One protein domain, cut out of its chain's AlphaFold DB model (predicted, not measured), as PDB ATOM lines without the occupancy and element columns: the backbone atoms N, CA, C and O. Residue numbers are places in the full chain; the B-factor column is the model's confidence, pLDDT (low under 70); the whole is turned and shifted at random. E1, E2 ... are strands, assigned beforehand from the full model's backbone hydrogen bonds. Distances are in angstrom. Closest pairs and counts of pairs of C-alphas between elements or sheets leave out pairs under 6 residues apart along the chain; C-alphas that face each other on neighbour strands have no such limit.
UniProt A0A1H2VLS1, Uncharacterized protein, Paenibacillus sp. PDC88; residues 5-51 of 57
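This is residues 5 to 51 of the 57 residues of an uncharacterized protein of Paenibacillus sp. PDC88 (UniProt A0A1H2VLS1). Two hairpins, E2 with E3 and E4 with E5, spread from a shared corner like an L, and short E1 lies beside E4. The tail folds back there, residues 50 to 51 pairing parallel with residues 23 to 24 of E3. The 47 printed residues hold five named strands, E1 to E5, and no named helix: all strand, in antiparallel sheets E1 - E4 - E5 and E2 - E3. The whole is flat, 35 by 27 by 14 A, and only just loose, close to compact, with a radius of gyration of the C-alphas of 11.8 A.

Find C-alpha 5 at (226.307, 277.666, 266.204), where E1, residues 5 to 7, begins. Next come E2, residues 11 to 16, 16.8 A; E3, residues 19 to 25, 18.1 A; E4, residues 32 to 37, 16.6 A; and E5, residues 43 to 47, ending at C-alpha 47 (224.754, 285.971, 271.399).

Look at N 6 and O 33, within hydrogen-bond range at 2.9 A, between E1 and inner strand E4; in hairpin E4 and E5, N 34 and O 46 are within hydrogen-bond range at 2.8 A. In hairpin E2 and E3, N 12 and O 24 are 2.8 A apart. E3 and E5 are apart.

The printed part has no cut, no link is long, and no printed residue is under 70 in pLDDT.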
ATOM      1  N   TYR A   5     227.156 277.348 265.064       97.25
ATOM      2  CA  TYR A   5     226.307 277.666 266.204       97.25
ATOM      3  C   TYR A   5     226.723 276.858 267.431       97.25
ATOM      4  O   TYR A   5     226.899 275.643 267.347       97.25
ATOM      5  N   GLY A   6     226.837 277.540 268.566       96.38
ATOM      6  CA  GLY A   6     226.949 276.943 269.892       96.38
ATOM      7  C   GLY A   6     225.608 277.017 270.619       96.38
ATOM      8  O   GLY A   6     224.904 278.030 270.543       96.38
ATOM      9  N   VAL A   7     225.242 275.946 271.317       97.25
ATOM     10  CA  VAL A   7     224.040 275.881 272.157       97.25
ATOM     11  C   VAL A   7     224.378 275.229 273.490       97.25
ATOM     12  O   VAL A   7     225.090 274.225 273.526       97.25
ATOM     13  N   ASP A   8     223.860 275.802 274.574       97.31
ATOM     14  CA  ASP A   8     223.934 275.203 275.905       97.31
ATOM     15  C   ASP A   8     223.028 273.968 276.023       97.31
ATOM     16  O   ASP A   8     222.105 273.755 275.229       97.31
ATOM     17  N   ASP A   9     223.227 273.187 277.087       96.12
ATOM     18  CA  ASP A   9     222.299 272.120 277.463       96.12
ATOM     19  C   ASP A   9     220.872 272.668 277.660       96.12
ATOM     20  O   ASP A   9     220.623 273.587 278.448       96.12
ATOM     21  N   GLY A  10     219.918 272.076 276.943       95.19
ATOM     22  CA  GLY A  10     218.516 272.482 276.950       95.19
ATOM     23  C   GLY A  10     218.137 273.579 275.949       95.19
ATOM     24  O   GLY A  10     216.941 273.876 275.870       95.19
ATOM     25  N   ALA A  11     219.084 274.132 275.177       97.75
ATOM     26  CA  ALA A  11     218.820 275.020 274.042       97.75
ATOM     27  C   ALA A  11     218.821 274.259 272.702       97.75
ATOM     28  O   ALA A  11     219.477 273.232 272.542       97.75
ATOM     29  N   ALA A  12     218.071 274.763 271.722       97.38
ATOM     30  CA  ALA A  12     217.968 274.181 270.387       97.38
ATOM     31  C   ALA A  12     217.846 275.253 269.296       97.38
ATOM     32  O   ALA A  12     217.334 276.354 269.522       97.38
ATOM     33  N   LEU A  13     218.290 274.891 268.092       97.94
ATOM     34  CA  LEU A  13     218.189 275.697 266.876       97.94
ATOM     35  C   LEU A  13     217.022 275.179 266.031       97.94
ATOM     36  O   LEU A  13     216.979 273.996 265.700       97.94
ATOM     37  N   HIS A  14     216.090 276.055 265.662       97.50
ATOM     38  CA  HIS A  14     215.000 275.726 264.749       97.50
ATOM     39  C   HIS A  14     215.283 276.322 263.369       97.50
ATOM     40  O   HIS A  14     215.153 277.534 263.165       97.50
ATOM     41  N   PHE A  15     215.666 275.452 262.436       97.12
ATOM     42  CA  PHE A  15     215.858 275.787 261.029       97.12
ATOM     43  C   PHE A  15     214.623 275.415 260.207       97.12
ATOM     44  O   PHE A  15     214.003 274.382 260.457       97.12
ATOM     45  N   ALA A  16     214.316 276.227 259.202       96.56
ATOM     46  CA  ALA A  16     213.401 275.883 258.118       96.56
ATOM     47  C   ALA A  16     214.036 276.332 256.803       96.56
ATOM     48  O   ALA A  16     214.481 277.476 256.712       96.56
ATOM     49  N   ASP A  17     214.108 275.429 255.824       96.38
ATOM     50  CA  ASP A  17     214.711 275.690 254.509       96.38
ATOM     51  C   ASP A  17     216.103 276.345 254.607       96.38
ATOM     52  O   ASP A  17     216.374 277.374 253.995       96.38
ATOM     53  N   ASP A  18     216.971 275.773 255.451       93.88
ATOM     54  CA  ASP A  18     218.336 276.247 255.744       93.88
ATOM     55  C   ASP A  18     218.441 277.644 256.391       93.88
ATOM     56  O   ASP A  18     219.540 278.141 256.642       93.88
ATOM     57  N   VAL A  19     217.316 278.264 256.750       96.00
ATOM     58  CA  VAL A  19     217.271 279.540 257.469       96.00
ATOM     59  C   VAL A  19     217.041 279.294 258.956       96.00
ATOM     60  O   VAL A  19     216.082 278.631 259.354       96.00
ATOM     61  N   LEU A  20     217.903 279.863 259.807       96.69
ATOM     62  CA  LEU A  20     217.680 279.872 261.252       96.69
ATOM     63  C   LEU A  20     216.493 280.792 261.572       96.69
ATOM     64  O   LEU A  20     216.626 282.013 261.554       96.69
ATOM     65  N   LEU A  21     215.336 280.208 261.889       97.06
ATOM     66  CA  LEU A  21     214.138 280.977 262.230       97.06
ATOM     67  C   LEU A  21     214.164 281.472 263.673       97.06
ATOM     68  O   LEU A  21     213.687 282.569 263.966       97.06
ATOM     69  N   ARG A  22     214.644 280.630 264.593       96.50
ATOM     70  CA  ARG A  22     214.769 280.965 266.016       96.50
ATOM     71  C   ARG A  22     215.628 279.978 266.783       96.50
ATOM     72  O   ARG A  22     215.752 278.809 266.431       96.50
ATOM     73  N   THR A  23     216.103 280.463 267.913       97.94
ATOM     74  CA  THR A  23     216.677 279.692 269.009       97.94
ATOM     75  C   THR A  23     215.644 279.536 270.115       97.94
ATOM     76  O   THR A  23     214.953 280.494 270.466       97.94
ATOM     77  N   VAL A  24     215.509 278.327 270.655       97.38
ATOM     78  CA  VAL A  24     214.537 277.998 271.707       97.38
ATOM     79  C   VAL A  24     215.212 277.277 272.866       97.38
ATOM     80  O   VAL A  24     216.295 276.721 272.699       97.38
ATOM     81  N   SER A  25     214.580 277.262 274.036       97.50
ATOM     82  CA  SER A  25     215.091 276.539 275.199       97.50
ATOM     83  C   SER A  25     213.987 275.931 276.058       97.50
ATOM     84  O   SER A  25     212.908 276.500 276.217       97.50
ATOM     85  N   SER A  26     214.300 274.788 276.666       95.50
ATOM     86  CA  SER A  26     213.515 274.156 277.736       95.50
ATOM     87  C   SER A  26     213.954 274.573 279.148       95.50
ATOM     88  O   SER A  26     213.332 274.172 280.129       95.50
ATOM     89  N   ARG A  27     215.007 275.392 279.271       94.31
ATOM     90  CA  ARG A  27     215.567 275.890 280.536       94.31
ATOM     91  C   ARG A  27     215.696 277.411 280.541       94.31
ATOM     92  O   ARG A  27     216.214 278.003 279.591       94.31
ATOM     93  N   ILE A  28     215.268 278.039 281.633       94.56
ATOM     94  CA  ILE A  28     215.453 279.479 281.837       94.56
ATOM     95  C   ILE A  28     216.956 279.779 281.833       94.56
ATOM     96  O   ILE A  28     217.721 279.142 282.555       94.56
ATOM     97  N   GLY A  29     217.369 280.746 281.014       92.69
ATOM     98  CA  GLY A  29     218.748 281.231 280.967       92.69
ATOM     99  C   GLY A  29     219.726 280.426 280.105       92.69
ATOM    100  O   GLY A  29     220.886 280.827 280.040       92.69
ATOM    101  N   ALA A  30     219.299 279.346 279.434       96.88
ATOM    102  CA  ALA A  30     220.158 278.662 278.460       96.88
ATOM    103  C   ALA A  30     220.462 279.578 277.267       96.88
ATOM    104  O   ALA A  30     219.575 280.299 276.794       96.88
ATOM    105  N   LYS A  31     221.705 279.547 276.786       97.56
ATOM    106  CA  LYS A  31     222.200 280.471 275.765       97.56
ATOM    107  C   LYS A  31     222.465 279.775 274.440       97.56
ATOM    108  O   LYS A  31     222.570 278.551 274.335       97.56
ATOM    109  N   SER A  32     222.577 280.599 273.409       97.94
ATOM    110  CA  SER A  32     223.078 280.195 272.107       97.94
ATOM    111  C   SER A  32     223.895 281.326 271.502       97.94
ATOM    112  O   SER A  32     223.615 282.502 271.744       97.94
ATOM    113  N   HIS A  33     224.908 280.954 270.728       97.75
ATOM    114  CA  HIS A  33     225.851 281.870 270.110       97.75
ATOM    115  C   HIS A  33     226.074 281.482 268.650       97.75
ATOM    116  O   HIS A  33     226.141 280.296 268.320       97.75
ATOM    117  N   TYR A  34     226.221 282.475 267.780       97.56
ATOM    118  CA  TYR A  34     226.873 282.290 266.494       97.56
ATOM    119  C   TYR A  34     228.364 282.561 266.673       97.56
ATOM    120  O   TYR A  34     228.751 283.622 267.157       97.56
ATOM    121  N   VAL A  35     229.186 281.581 266.319       97.06
ATOM    122  CA  VAL A  35     230.632 281.607 266.521       97.06
ATOM    123  C   VAL A  35     231.306 281.700 265.166       97.06
ATOM    124  O   VAL A  35     231.051 280.888 264.269       97.06
ATOM    125  N   SER A  36     232.187 282.676 265.015       97.06
ATOM    126  CA  SER A  36     232.964 282.881 263.798       97.06
ATOM    127  C   SER A  36     234.396 283.308 264.126       97.06
ATOM    128  O   SER A  36     234.772 283.415 265.291       97.06
ATOM    129  N   ILE A  37     235.220 283.469 263.091       96.12
ATOM    130  CA  ILE A  37     236.563 284.037 263.214       96.12
ATOM    131  C   ILE A  37     236.525 285.405 262.542       96.12
ATOM    132  O   ILE A  37     236.089 285.490 261.392       96.12
ATOM    133  N   ASN A  38     236.952 286.447 263.252       92.81
ATOM    134  CA  ASN A  38     237.004 287.809 262.722       92.81
ATOM    135  C   ASN A  38     238.244 288.041 261.830       92.81
ATOM    136  O   ASN A  38     239.086 287.154 261.646       92.81
ATOM    137  N   ASP A  39     238.378 289.254 261.291       93.50
ATOM    138  CA  ASP A  39     239.492 289.633 260.410       93.50
ATOM    139  C   ASP A  39     240.865 289.578 261.110       93.50
ATOM    140  O   ASP A  39     241.897 289.407 260.460       93.50
ATOM    141  N   GLN A  40     240.888 289.679 262.442       96.00
ATOM    142  CA  GLN A  40     242.074 289.585 263.294       96.00
ATOM    143  C   GLN A  40     242.443 288.138 263.666       96.00
ATOM    144  O   GLN A  40     243.394 287.921 264.412       96.00
ATOM    145  N   GLN A  41     241.739 287.140 263.119       92.94
ATOM    146  CA  GLN A  41     241.887 285.717 263.447       92.94
ATOM    147  C   GLN A  41     241.528 285.343 264.894       92.94
ATOM    148  O   GLN A  41     241.967 284.306 265.399       92.94
ATOM    149  N   GLU A  42     240.693 286.142 265.547       95.31
ATOM    150  CA  GLU A  42     240.186 285.878 266.892       95.31
ATOM    151  C   GLU A  42     238.778 285.276 266.832       95.31
ATOM    152  O   GLU A  42     238.053 285.430 265.844       95.31
ATOM    153  N   VAL A  43     238.394 284.563 267.892       94.81
ATOM    154  CA  VAL A  43     237.039 284.019 268.029       94.81
ATOM    155  C   VAL A  43     236.078 285.164 268.332       94.81
ATOM    156  O   VAL A  43     236.265 285.882 269.311       94.81
ATOM    157  N   ASP A  44     235.042 285.297 267.509       95.94
ATOM    158  CA  ASP A  44     233.923 286.207 267.739       95.94
ATOM    159  C   ASP A  44     232.653 285.404 268.052       95.94
ATOM    160  O   ASP A  44     232.281 284.492 267.303       95.94
ATOM    161  N   GLU A  45     232.001 285.736 269.167       96.38
ATOM    162  CA  GLU A  45     230.809 285.054 269.677       96.38
ATOM    163  C   GLU A  45     229.634 286.026 269.775       96.38
ATOM    164  O   GLU A  45     229.504 286.809 270.719       96.38
ATOM    165  N   GLN A  46     228.707 285.929 268.827       96.94
ATOM    166  CA  GLN A  46     227.492 286.728 268.831       96.94
ATOM    167  C   GLN A  46     226.370 285.986 269.561       96.94
ATOM    168  O   GLN A  46     225.898 284.949 269.099       96.94
ATOM    169  N   ALA A  47     225.900 286.529 270.684       97.50
ATOM    170  CA  ALA A  47     224.754 285.971 271.399       97.50
ATOM    171  C   ALA A  47     223.473 286.020 270.544       97.50
ATOM    172  O   ALA A  47     223.141 287.046 269.947       97.50
ATOM    173  N   LEU A  48     222.731 284.914 270.527       97.62
ATOM    174  CA  LEU A  48     221.439 284.781 269.858       97.62
ATOM    175  C   LEU A  48     220.303 284.869 270.881       97.62
ATOM    176  O   LEU A  48     220.421 284.395 272.010       97.62
ATOM    177  N   ASN A  49     219.176 285.461 270.482       96.81
ATOM    178  CA  ASN A  49     218.006 285.550 271.351       96.81
ATOM    179  C   ASN A  49     217.343 284.174 271.509       96.81
ATOM    180  O   ASN A  49     216.881 283.592 270.527       96.81
ATOM    181  N   VAL A  50     217.264 283.660 272.735       97.25
ATOM    182  CA  VAL A  50     216.710 282.331 273.022       97.25
ATOM    183  C   VAL A  50     215.308 282.461 273.609       97.25
ATOM    184  O   VAL A  50     215.121 283.007 274.693       97.25
ATOM    185  N   LEU A  51     214.313 281.912 272.910       96.31
ATOM    186  CA  LEU A  51     212.937 281.849 273.396       96.31
ATOM    187  C   LEU A  51     212.765 280.677 274.370       96.31
ATOM    188  O   LEU A  51     212.832 279.514 273.973       96.31
TER     189      LEU A  51